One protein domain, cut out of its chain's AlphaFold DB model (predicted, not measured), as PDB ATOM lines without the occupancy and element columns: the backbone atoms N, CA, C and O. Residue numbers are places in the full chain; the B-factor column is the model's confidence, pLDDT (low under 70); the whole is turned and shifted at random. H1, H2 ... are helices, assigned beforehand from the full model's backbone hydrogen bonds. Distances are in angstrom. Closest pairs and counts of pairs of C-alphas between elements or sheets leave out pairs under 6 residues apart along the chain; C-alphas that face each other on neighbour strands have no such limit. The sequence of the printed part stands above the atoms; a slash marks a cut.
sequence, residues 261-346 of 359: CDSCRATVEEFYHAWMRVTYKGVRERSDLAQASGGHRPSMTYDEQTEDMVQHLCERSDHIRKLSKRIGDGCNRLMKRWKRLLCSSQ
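What this domain is: This is residues 261 to 346 of the 359 residues of the protein "Rotamase" of Chara braunii (UniProt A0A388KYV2). Three helices run lengthwise in a loose, open arrangement, H1 one way, H2 back and H4 again the way of H1, with H2 placed between the other two at the corner of a V. H1 makes the longest axis and forms a hairpin with H2, while the short helix H3 makes the turn from H2 to H4 at one end; H1 and H4 are apart. The printed part has 86 residues with four named helices, in the order H1, H2, H3, H4, and no named strand; the class is all helix. The whole is loose, with a radius of gyration of the C-alphas of 15.6 A, and flat, with spans of 49 by 30 by 16 A.

Where its parts are: H1, residues 261 to 292, is the longest helix, at 46.4 A from C-alpha 261 at (35.933, 16.585, -28.870) to C-alpha 292 at (23.901, 60.529, -37.723). H2, residues 304 to 316, measures 17.6 A. H3, residues 318 to 322, measures 6.1 A. H4, residues 324 to 345, measures 32.4 A and ends with C-alpha 345 at (43.143, 53.591, -22.685).

How they stand to each other: H1 touches H2 with its residues 271 to 279 alone, at a shallow tilt of 13 degrees. The two run opposite ways, and their closest C-alphas are those of Val 278 and Thr 306, 6.5 A apart. H2 and H4 are close but not clearly touching, the closest C-alphas being those of Cys 314 and Cys 331 at 7.3 A. They too run opposite ways at a shallow tilt of 13 degrees. H3 is close to H2 but not clearly touching it, with the C-alphas of Cys 314 and Ile 320 closest at 7.1 A. H3 and H4 touch only at the corner by their link, where the C-alphas of Arg 321 and Gly 328 are closest at 6.5 A. H1 and H3 are near each other, with 6 pairs of C-alphas within 10 A. In H1, H2 and H3 every O i to N i+4 pair is within hydrogen-bond range; in H4, 17 of 18 are.

The domain as a whole: The C-alphas farthest apart are those of Gly 294 and Lys 322, at 48.8 A. The printed part has no cut. The link from H1 to H2 is long, with 11 residues, and the links H2 to H3 and H3 to H4 are tight. The mean pLDDT of the printed part is 70.2, and 38 residues are under 70: residues 261 to 263, 295 to 300, 316 to 332, 334 to 335 and 337 to 346.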
ATOM      1  N   CYS A 261      35.794  15.752 -27.678       66.88
ATOM      2  CA  CYS A 261      35.933  16.585 -28.870       66.88
ATOM      3  C   CYS A 261      34.594  17.208 -29.273       66.88
ATOM      4  O   CYS A 261      34.562  18.403 -29.560       66.88
ATOM      5  N   ASP A 262      33.497  16.454 -29.198       68.06
ATOM      6  CA  ASP A 262      32.170  16.952 -29.579       68.06
ATOM      7  C   ASP A 262      31.637  18.003 -28.600       68.06
ATOM      8  O   ASP A 262      31.124  19.039 -29.019       68.06
ATOM      9  N   SER A 263      31.840  17.803 -27.293       69.75
ATOM     10  CA  SER A 263      31.463  18.788 -26.267       69.75
ATOM     11  C   SER A 263      32.280  20.085 -26.379       69.75
ATOM     12  O   SER A 263      31.735  21.192 -26.307       69.75
ATOM     13  N   CYS A 264      33.589  19.969 -26.637       71.06
ATOM     14  CA  CYS A 264      34.455  21.125 -26.875       71.06
ATOM     15  C   CYS A 264      34.032  21.884 -28.137       71.06
ATOM     16  O   CYS A 264      33.871  23.104 -28.106       71.06
ATOM     17  N   ARG A 265      33.782  21.157 -29.230       74.56
ATOM     18  CA  ARG A 265      33.316  21.725 -30.493       74.56
ATOM     19  C   ARG A 265      31.990  22.464 -30.322       74.56
ATOM     20  O   ARG A 265      31.911  23.621 -30.714       74.56
ATOM     21  N   ALA A 266      31.000  21.843 -29.683       73.12
ATOM     22  CA  ALA A 266      29.709  22.473 -29.417       73.12
ATOM     23  C   ALA A 266      29.858  23.759 -28.585       73.12
ATOM     24  O   ALA A 266      29.236  24.771 -28.893       73.12
ATOM     25  N   THR A 267      30.738  23.754 -27.579       76.50
ATOM     26  CA  THR A 267      31.018  24.936 -26.746       76.50
ATOM     27  C   THR A 267      31.648  26.076 -27.556       76.50
ATOM     28  O   THR A 267      31.265  27.236 -27.403       76.50
ATOM     29  N   VAL A 268      32.606  25.765 -28.438       77.06
ATOM     30  CA  VAL A 268      33.245  26.759 -29.318       77.06
ATOM     31  C   VAL A 268      32.251  27.310 -30.341       77.06
ATOM     32  O   VAL A 268      32.216  28.520 -30.559       77.06
ATOM     33  N   GLU A 269      31.421  26.450 -30.934       76.38
ATOM     34  CA  GLU A 269      30.363  26.858 -31.864       76.38
ATOM     35  C   GLU A 269      29.351  27.787 -31.169       76.38
ATOM     36  O   GLU A 269      29.015  28.846 -31.699       76.38
ATOM     37  N   GLU A 270      28.924  27.466 -29.946       77.00
ATOM     38  CA  GLU A 270      28.036  28.328 -29.157       77.00
ATOM     39  C   GLU A 270      28.643  29.689 -28.836       77.00
ATOM     40  O   GLU A 270      27.973  30.711 -29.012       77.00
ATOM     41  N   PHE A 271      29.905  29.714 -28.399       81.75
ATOM     42  CA  PHE A 271      30.614  30.966 -28.155       81.75
ATOM     43  C   PHE A 271      30.684  31.817 -29.420       81.75
ATOM     44  O   PHE A 271      30.353  32.999 -29.380       81.75
ATOM     45  N   TYR A 272      31.060  31.211 -30.547       79.81
ATOM     46  CA  TYR A 272      31.136  31.904 -31.826       79.81
ATOM     47  C   TYR A 272      29.778  32.503 -32.220       79.81
ATOM     48  O   TYR A 272      29.701  33.672 -32.585       79.81
ATOM     49  N   HIS A 273      28.681  31.758 -32.069       76.75
ATOM     50  CA  HIS A 273      27.340  32.273 -32.357       76.75
ATOM     51  C   HIS A 273      26.894  33.394 -31.409       76.75
ATOM     52  O   HIS A 273      26.204  34.324 -31.835       76.75
ATOM     53  N   ALA A 274      27.244  33.316 -30.124       76.56
ATOM     54  CA  ALA A 274      26.988  34.398 -29.180       76.56
ATOM     55  C   ALA A 274      27.784  35.654 -29.571       76.56
ATOM     56  O   ALA A 274      27.192  36.724 -29.720       76.56
ATOM     57  N   TRP A 275      29.081  35.489 -29.850       81.94
ATOM     58  CA  TRP A 275      29.978  36.560 -30.283       81.94
ATOM     59  C   TRP A 275      29.468  37.244 -31.544       81.94
ATOM     60  O   TRP A 275      29.342  38.467 -31.578       81.94
ATOM     61  N   MET A 276      29.096  36.475 -32.567       78.56
ATOM     62  CA  MET A 276      28.565  37.026 -33.814       78.56
ATOM     63  C   MET A 276      27.290  37.843 -33.577       78.56
ATOM     64  O   MET A 276      27.154  38.927 -34.132       78.56
ATOM     65  N   ARG A 277      26.373  37.396 -32.708       79.81
ATOM     66  CA  ARG A 277      25.161  38.174 -32.391       79.81
ATOM     67  C   ARG A 277      25.475  39.512 -31.726       79.81
ATOM     68  O   ARG A 277      24.936  40.527 -32.159       79.81
ATOM     69  N   VAL A 278      26.344  39.520 -30.713       80.62
ATOM     70  CA  VAL A 278      26.724  40.754 -30.001       80.62
ATOM     71  C   VAL A 278      27.460  41.708 -30.938       80.62
ATOM     72  O   VAL A 278      27.109  42.881 -31.033       80.62
ATOM     73  N   THR A 279      28.420  41.195 -31.704       76.38
ATOM     74  CA  THR A 279      29.205  42.015 -32.633       76.38
ATOM     75  C   THR A 279      28.366  42.592 -33.767       76.38
ATOM     76  O   THR A 279      28.462  43.788 -34.029       76.38
ATOM     77  N   TYR A 280      27.482  41.811 -34.398       79.38
ATOM     78  CA  TYR A 280      26.591  42.342 -35.436       79.38
ATOM     79  C   TYR A 280      25.608  43.379 -34.899       79.38
ATOM     80  O   TYR A 280      25.373  44.389 -35.563       79.38
ATOM     81  N   LYS A 281      25.056  43.157 -33.700       80.81
ATOM     82  CA  LYS A 281      24.187  44.138 -33.047       80.81
ATOM     83  C   LYS A 281      24.942  45.446 -32.794       80.81
ATOM     84  O   LYS A 281      24.483  46.496 -33.234       80.81
ATOM     85  N   GLY A 282      26.136  45.367 -32.203       78.81
ATOM     86  CA  GLY A 282      26.974  46.535 -31.937       78.81
ATOM     87  C   GLY A 282      27.405  47.276 -33.207       78.81
ATOM     88  O   GLY A 282      27.390  48.504 -33.235       78.81
ATOM     89  N   VAL A 283      27.740  46.562 -34.287       76.31
ATOM     90  CA  VAL A 283      28.064  47.183 -35.585       76.31
ATOM     91  C   VAL A 283      26.853  47.904 -36.172       76.31
ATOM     92  O   VAL A 283      27.011  49.009 -36.687       76.31
ATOM     93  N   ARG A 284      25.651  47.322 -36.081       79.31
ATOM     94  CA  ARG A 284      24.419  47.936 -36.594       79.31
ATOM     95  C   ARG A 284      24.062  49.212 -35.833       79.31
ATOM     96  O   ARG A 284      23.953  50.261 -36.453       79.31
ATOM     97  N   GLU A 285      23.988  49.141 -34.506       80.50
ATOM     98  CA  GLU A 285      23.670  50.299 -33.655       80.50
ATOM     99  C   GLU A 285      24.663  51.452 -33.879       80.50
ATOM    100  O   GLU A 285      24.280  52.617 -33.981       80.50
ATOM    101  N   ARG A 286      25.955  51.135 -34.033       77.19
ATOM    102  CA  ARG A 286      26.992  52.145 -34.287       77.19
ATOM    103  C   ARG A 286      27.021  52.630 -35.732       77.19
ATOM    104  O   ARG A 286      27.420  53.765 -35.960       77.19
ATOM    105  N   SER A 287      26.616  51.814 -36.702       74.81
ATOM    106  CA  SER A 287      26.419  52.251 -38.088       74.81
ATOM    107  C   SER A 287      25.308  53.298 -38.168       74.81
ATOM    108  O   SER A 287      25.485  54.329 -38.818       74.81
ATOM    109  N   ASP A 288      24.207  53.078 -37.453       75.69
ATOM    110  CA  ASP A 288      23.089  54.020 -37.390       75.69
ATOM    111  C   ASP A 288      23.524  55.340 -36.713       75.69
ATOM    112  O   ASP A 288      23.248  56.431 -37.219       75.69
ATOM    113  N   LEU A 289      24.324  55.260 -35.640       77.88
ATOM    114  CA  LEU A 289      24.936  56.431 -34.993       77.88
ATOM    115  C   LEU A 289      25.980  57.141 -35.876       77.88
ATOM    116  O   LEU A 289      26.057  58.370 -35.877       77.88
ATOM    117  N   ALA A 290      26.790  56.402 -36.635       75.00
ATOM    118  CA  ALA A 290      27.808  56.955 -37.530       75.00
ATOM    119  C   ALA A 290      27.189  57.709 -38.717       75.00
ATOM    120  O   ALA A 290      27.717  58.742 -39.138       75.00
ATOM    121  N   GLN A 291      26.049  57.230 -39.226       77.81
ATOM    122  CA  GLN A 291      25.256  57.947 -40.228       77.81
ATOM    123  C   GLN A 291      24.698  59.264 -39.674       77.81
ATOM    124  O   GLN A 291      24.651  60.254 -40.399       77.81
ATOM    125  N   ALA A 292      24.355  59.307 -38.383       75.81
ATOM    126  CA  ALA A 292      23.901  60.529 -37.723       75.81
ATOM    127  C   ALA A 292      25.040  61.522 -37.391       75.81
ATOM    128  O   ALA A 292      24.782  62.716 -37.262       75.81
ATOM    129  N   SER A 293      26.291  61.060 -37.263       73.19
ATOM    130  CA  SER A 293      27.421  61.840 -36.711       73.19
ATOM    131  C   SER A 293      28.552  62.160 -37.700       73.19
ATOM    132  O   SER A 293      29.635  62.581 -37.295       73.19
ATOM    133  N   GLY A 294      28.319  62.018 -39.008       75.31
ATOM    134  CA  GLY A 294      29.261  62.504 -40.024       75.31
ATOM    135  C   GLY A 294      30.365  61.519 -40.432       75.31
ATOM    136  O   GLY A 294      31.443  61.948 -40.834       75.31
ATOM    137  N   GLY A 295      30.101  60.207 -40.398       68.94
ATOM    138  CA  GLY A 295      30.785  59.262 -41.295       68.94
ATOM    139  C   GLY A 295      32.083  58.610 -40.804       68.94
ATOM    140  O   GLY A 295      32.836  58.081 -41.622       68.94
ATOM    141  N   HIS A 296      32.354  58.575 -39.498       67.56
ATOM    142  CA  HIS A 296      33.447  57.740 -38.985       67.56
ATOM    143  C   HIS A 296      33.059  56.256 -39.032       67.56
ATOM    144  O   HIS A 296      31.949  55.884 -38.652       67.56
ATOM    145  N   ARG A 297      33.972  55.385 -39.490       62.03
ATOM    146  CA  ARG A 297      33.737  53.934 -39.472       62.03
ATOM    147  C   ARG A 297      33.554  53.467 -38.022       62.03
ATOM    148  O   ARG A 297      34.412  53.781 -37.194       62.03
ATOM    149  N   PRO A 298      32.492  52.706 -37.705       64.88
ATOM    150  CA  PRO A 298      32.281  52.218 -36.352       64.88
ATOM    151  C   PRO A 298      33.417  51.262 -35.974       64.88
ATOM    152  O   PRO A 298      33.581  50.200 -36.572       64.88
ATOM    153  N   SER A 299      34.228  51.657 -34.991       65.56
ATOM    154  CA  SER A 299      35.214  50.772 -34.372       65.56
ATOM    155  C   SER A 299      34.503  49.864 -33.374       65.56
ATOM    156  O   SER A 299      33.652  50.329 -32.610       65.56
ATOM    157  N   MET A 300      34.835  48.575 -33.389       64.56
ATOM    158  CA  MET A 300      34.310  47.612 -32.431       64.56
ATOM    159  C   MET A 300      35.129  47.705 -31.141       64.56
ATOM    160  O   MET A 300      36.305  47.353 -31.097       64.56
ATOM    161  N   THR A 301      34.496  48.204 -30.092       74.00
ATOM    162  CA  THR A 301      35.061  48.308 -28.745       74.00
ATOM    163  C   THR A 301      34.420  47.244 -27.874       74.00
ATOM    164  O   THR A 301      33.231  46.964 -28.024       74.00
ATOM    165  N   TYR A 302      35.218  46.654 -26.988       75.50
ATOM    166  CA  TYR A 302      34.745  45.716 -25.978       75.50
ATOM    167  C   TYR A 302      33.865  46.484 -24.980       75.50
ATOM    168  O   TYR A 302      34.382  47.299 -24.216       75.50
ATOM    169  N   ASP A 303      32.551  46.296 -25.066       81.00
ATOM    170  CA  ASP A 303      31.533  46.965 -24.248       81.00
ATOM    171  C   ASP A 303      30.931  46.015 -23.197       81.00
ATOM    172  O   ASP A 303      31.240  44.822 -23.180       81.00
ATOM    173  N   GLU A 304      30.073  46.542 -22.317       78.06
ATOM    174  CA  GLU A 304      29.424  45.767 -21.246       78.06
ATOM    175  C   GLU A 304      28.648  44.559 -21.796       78.06
ATOM    176  O   GLU A 304      28.702  43.482 -21.217       78.06
ATOM    177  N   GLN A 305      28.026  44.672 -22.978       76.56
ATOM    178  CA  GLN A 305      27.330  43.542 -23.612       76.56
ATOM    179  C   GLN A 305      28.299  42.427 -24.037       76.56
ATOM    180  O   GLN A 305      27.986  41.238 -23.927       76.56
ATOM    181  N   THR A 306      29.484  42.797 -24.527       80.38
ATOM    182  CA  THR A 306      30.545  41.841 -24.857       80.38
ATOM    183  C   THR A 306      31.125  41.206 -23.588       80.38
ATOM    184  O   THR A 306      31.392  40.001 -23.581       80.38
ATOM    185  N   GLU A 307      31.290  41.983 -22.512       81.69
ATOM    186  CA  GLU A 307      31.729  41.494 -21.198       81.69
ATOM    187  C   GLU A 307      30.736  40.490 -20.603       81.69
ATOM    188  O   GLU A 307      31.137  39.372 -20.265       81.69
ATOM    189  N   ASP A 308      29.448  40.832 -20.584       81.56
ATOM    190  CA  ASP A 308      28.363  39.990 -20.079       81.56
ATOM    191  C   ASP A 308      28.256  38.679 -20.856       81.56
ATOM    192  O   ASP A 308      28.118  37.604 -20.277       81.56
ATOM    193  N   MET A 309      28.378  38.727 -22.184       86.19
ATOM    194  CA  MET A 309      28.382  37.520 -23.009       86.19
ATOM    195  C   MET A 309      29.559  36.597 -22.664       86.19
ATOM    196  O   MET A 309      29.385  35.376 -22.574       86.19
ATOM    197  N   VAL A 310      30.762  37.155 -22.495       81.12
ATOM    198  CA  VAL A 310      31.949  36.365 -22.143       81.12
ATOM    199  C   VAL A 310      31.818  35.801 -20.727       81.12
ATOM    200  O   VAL A 310      32.138  34.627 -20.519       81.12
ATOM    201  N   GLN A 311      31.313  36.582 -19.770       79.06
ATOM    202  CA  GLN A 311      31.034  36.112 -18.411       79.06
ATOM    203  C   GLN A 311      29.986  35.005 -18.403       79.06
ATOM    204  O   GLN A 311      30.241  33.943 -17.841       79.06
ATOM    205  N   HIS A 312      28.877  35.169 -19.122       80.00
ATOM    206  CA  HIS A 312      27.824  34.159 -19.214       80.00
ATOM    207  C   HIS A 312      28.337  32.835 -19.786       80.00
ATOM    208  O   HIS A 312      28.004  31.768 -19.274       80.00
ATOM    209  N   LEU A 313      29.212  32.867 -20.799       78.31
ATOM    210  CA  LEU A 313      29.872  31.656 -21.304       78.31
ATOM    211  C   LEU A 313      30.728  30.978 -20.218       78.31
ATOM    212  O   LEU A 313      30.697  29.750 -20.061       78.31
ATOM    213  N   CYS A 314      31.496  31.779 -19.475       74.69
ATOM    214  CA  CYS A 314      32.371  31.301 -18.406       74.69
ATOM    215  C   CYS A 314      31.583  30.741 -17.211       74.69
ATOM    216  O   CYS A 314      32.037  29.799 -16.556       74.69
ATOM    217  N   GLU A 315      30.411  31.299 -16.924       75.88
ATOM    218  CA  GLU A 315      29.588  30.931 -15.776       75.88
ATOM    219  C   GLU A 315      28.685  29.731 -16.051       75.88
ATOM    220  O   GLU A 315      28.536  28.885 -15.167       75.88
ATOM    221  N   ARG A 316      28.126  29.630 -17.263       68.81
ATOM    222  CA  ARG A 316      27.077  28.665 -17.631       68.81
ATOM    223  C   ARG A 316      27.571  27.237 -17.839       68.81
ATOM    224  O   ARG A 316      26.778  26.300 -17.805       68.81
ATOM    225  N   SER A 317      28.859  27.038 -18.089       59.66
ATOM    226  CA  SER A 317      29.365  25.728 -18.482       59.66
ATOM    227  C   SER A 317      30.108  25.045 -17.334       59.66
ATOM    228  O   SER A 317      31.323  25.154 -17.160       59.66
ATOM    229  N   ASP A 318      29.381  24.206 -16.595       61.28
ATOM    230  CA  ASP A 318      29.988  23.204 -15.710       61.28
ATOM    231  C   ASP A 318      30.984  22.311 -16.465       61.28
ATOM    232  O   ASP A 318      31.944  21.796 -15.888       61.28
ATOM    233  N   HIS A 319      30.803  22.170 -17.782       59.56
ATOM    234  CA  HIS A 319      31.786  21.568 -18.666       59.56
ATOM    235  C   HIS A 319      33.071  22.382 -18.805       59.56
ATOM    236  O   HIS A 319      34.111  21.757 -18.662       59.56
ATOM    237  N   ILE A 320      33.069  23.713 -18.978       61.12
ATOM    238  CA  ILE A 320      34.316  24.510 -19.009       61.12
ATOM    239  C   ILE A 320      34.981  24.533 -17.632       61.12
ATOM    240  O   ILE A 320      36.202  24.403 -17.548       61.12
ATOM    241  N   ARG A 321      34.199  24.595 -16.541       60.12
ATOM    242  CA  ARG A 321      34.735  24.452 -15.174       60.12
ATOM    243  C   ARG A 321      35.448  23.108 -14.978       60.12
ATOM    244  O   ARG A 321      36.485  23.056 -14.318       60.12
ATOM    245  N   LYS A 322      34.928  22.030 -15.580       60.47
ATOM    246  CA  LYS A 322      35.545  20.689 -15.585       60.47
ATOM    247  C   LYS A 322      36.636  20.513 -16.651       60.47
ATOM    248  O   LYS A 322      37.521  19.678 -16.457       60.47
ATOM    249  N   LEU A 323      36.622  21.282 -17.746       57.16
ATOM    250  CA  LEU A 323      37.585  21.236 -18.857       57.16
ATOM    251  C   LEU A 323      38.906  21.918 -18.460       57.16
ATOM    252  O   LEU A 323      39.389  22.858 -19.076       57.16
ATOM    253  N   SER A 324      39.539  21.372 -17.426       58.88
ATOM    254  CA  SER A 324      40.816  21.781 -16.852       58.88
ATOM    255  C   SER A 324      40.867  23.221 -16.323       58.88
ATOM    256  O   SER A 324      40.515  24.201 -16.977       58.88
ATOM    257  N   LYS A 325      41.495  23.362 -15.155       62.56
ATOM    258  CA  LYS A 325      41.953  24.635 -14.582       62.56
ATOM    259  C   LYS A 325      42.606  25.571 -15.621       62.56
ATOM    260  O   LYS A 325      42.483  26.781 -15.511       62.56
ATOM    261  N   ARG A 326      43.232  25.028 -16.678       59.16
ATOM    262  CA  ARG A 326      43.889  25.804 -17.745       59.16
ATOM    263  C   ARG A 326      42.940  26.663 -18.580       59.16
ATOM    264  O   ARG A 326      43.359  27.752 -18.961       59.16
ATOM    265  N   ILE A 327      41.716  26.208 -18.870       63.44
ATOM    266  CA  ILE A 327      40.760  27.006 -19.658       63.44
ATOM    267  C   ILE A 327      40.143  28.089 -18.780       63.44
ATOM    268  O   ILE A 327      40.133  29.243 -19.187       63.44
ATOM    269  N   GLY A 328      39.765  27.763 -17.538       63.28
ATOM    270  CA  GLY A 328      39.339  28.767 -16.555       63.28
ATOM    271  C   GLY A 328      40.413  29.832 -16.294       63.28
ATOM    272  O   GLY A 328      40.134  31.027 -16.347       63.28
ATOM    273  N   ASP A 329      41.673  29.425 -16.111       69.06
ATOM    274  CA  ASP A 329      42.814  30.344 -16.001       69.06
ATOM    275  C   ASP A 329      43.044  31.128 -17.304       69.06
ATOM    276  O   ASP A 329      43.519  32.263 -17.278       69.06
ATOM    277  N   GLY A 330      42.743  30.527 -18.457       67.94
ATOM    278  CA  GLY A 330      42.768  31.161 -19.774       67.94
ATOM    279  C   GLY A 330      41.742  32.285 -19.884       67.94
ATOM    280  O   GLY A 330      42.136  33.423 -20.133       67.94
ATOM    281  N   CYS A 331      40.468  31.998 -19.604       65.38
ATOM    282  CA  CYS A 331      39.389  32.985 -19.567       65.38
ATOM    283  C   CYS A 331      39.698  34.102 -18.566       65.38
ATOM    284  O   CYS A 331      39.682  35.274 -18.928       65.38
ATOM    285  N   ASN A 332      40.105  33.760 -17.340       65.69
ATOM    286  CA  ASN A 332      40.457  34.750 -16.321       65.69
ATOM    287  C   ASN A 332      41.645  35.635 -16.733       65.69
ATOM    288  O   ASN A 332      41.657  36.832 -16.442       65.69
ATOM    289  N   ARG A 333      42.657  35.079 -17.414       70.19
ATOM    290  CA  ARG A 333      43.792  35.863 -17.934       70.19
ATOM    291  C   ARG A 333      43.398  36.743 -19.108       70.19
ATOM    292  O   ARG A 333      43.862  37.880 -19.156       70.19
ATOM    293  N   LEU A 334      42.561  36.240 -20.015       64.88
ATOM    294  CA  LEU A 334      42.007  37.008 -21.125       64.88
ATOM    295  C   LEU A 334      41.246  38.215 -20.559       64.88
ATOM    296  O   LEU A 334      41.656  39.348 -20.796       64.88
ATOM    297  N   MET A 335      40.268  37.981 -19.683       67.06
ATOM    298  CA  MET A 335      39.477  39.034 -19.035       67.06
ATOM    299  C   MET A 335      40.349  40.043 -18.279       67.06
ATOM    300  O   MET A 335      40.222  41.247 -18.480       67.06
ATOM    301  N   LYS A 336      41.324  39.588 -17.478       71.75
ATOM    302  CA  LYS A 336      42.254  40.490 -16.769       71.75
ATOM    303  C   LYS A 336      43.181  41.283 -17.691       71.75
ATOM    304  O   LYS A 336      43.682  42.330 -17.278       71.75
ATOM    305  N   ARG A 337      43.506  40.777 -18.883       69.38
ATOM    306  CA  ARG A 337      44.334  41.497 -19.863       69.38
ATOM    307  C   ARG A 337      43.506  42.559 -20.576       69.38
ATOM    308  O   ARG A 337      43.960  43.693 -20.666       69.38
ATOM    309  N   TRP A 338      42.290  42.219 -20.994       61.94
ATOM    310  CA  TRP A 338      41.366  43.158 -21.632       61.94
ATOM    311  C   TRP A 338      40.921  44.269 -20.678       61.94
ATOM    312  O   TRP A 338      41.030  45.439 -21.031       61.94
ATOM    313  N   LYS A 339      40.584  43.942 -19.425       63.34
ATOM    314  CA  LYS A 339      40.255  44.936 -18.389       63.34
ATOM    315  C   LYS A 339      41.393  45.933 -18.140       63.34
ATOM    316  O   LYS A 339      41.153  47.124 -17.984       63.34
ATOM    317  N   ARG A 340      42.650  45.465 -18.167       59.97
ATOM    318  CA  ARG A 340      43.832  46.338 -18.060       59.97
ATOM    319  C   ARG A 340      44.018  47.231 -19.285       59.97
ATOM    320  O   ARG A 340      44.307  48.406 -19.114       59.97
ATOM    321  N   LEU A 341      43.821  46.707 -20.493       48.81
ATOM    322  CA  LEU A 341      43.917  47.501 -21.725       48.81
ATOM    323  C   LEU A 341      42.841  48.597 -21.789       48.81
ATOM    324  O   LEU A 341      43.135  49.706 -22.223       48.81
ATOM    325  N   LEU A 342      41.634  48.321 -21.290       45.53
ATOM    326  CA  LEU A 342      40.548  49.299 -21.221       45.53
ATOM    327  C   LEU A 342      40.827  50.396 -20.181       45.53
ATOM    328  O   LEU A 342      40.733  51.575 -20.521       45.53
ATOM    329  N   CYS A 343      41.275  50.038 -18.970       48.34
ATOM    330  CA  CYS A 343      41.672  51.020 -17.949       48.34
ATOM    331  C   CYS A 343      42.891  51.864 -18.361       48.34
ATOM    332  O   CYS A 343      42.972  53.032 -17.997       48.34
ATOM    333  N   SER A 344      43.828  51.313 -19.138       44.75
ATOM    334  CA  SER A 344      44.982  52.073 -19.638       44.75
ATOM    335  C   SER A 344      44.647  52.985 -20.825       44.75
ATOM    336  O   SER A 344      45.378  53.942 -21.065       44.75
ATOM    337  N   SER A 345      43.545  52.745 -21.547       40.72
ATOM    338  CA  SER A 345      43.143  53.591 -22.685       40.72
ATOM    339  C   SER A 345      42.464  54.911 -22.286       40.72
ATOM    340  O   SER A 345      42.333  55.797 -23.125       40.72
ATOM    341  N   GLN A 346      42.103  55.100 -21.009       42.94
ATOM    342  CA  GLN A 346      41.527  56.358 -20.509       42.94
ATOM    343  C   GLN A 346      42.562  57.445 -20.143       42.94
ATOM    344  O   GLN A 346      42.167  58.511 -19.684       42.94
TER     345      GLN A 346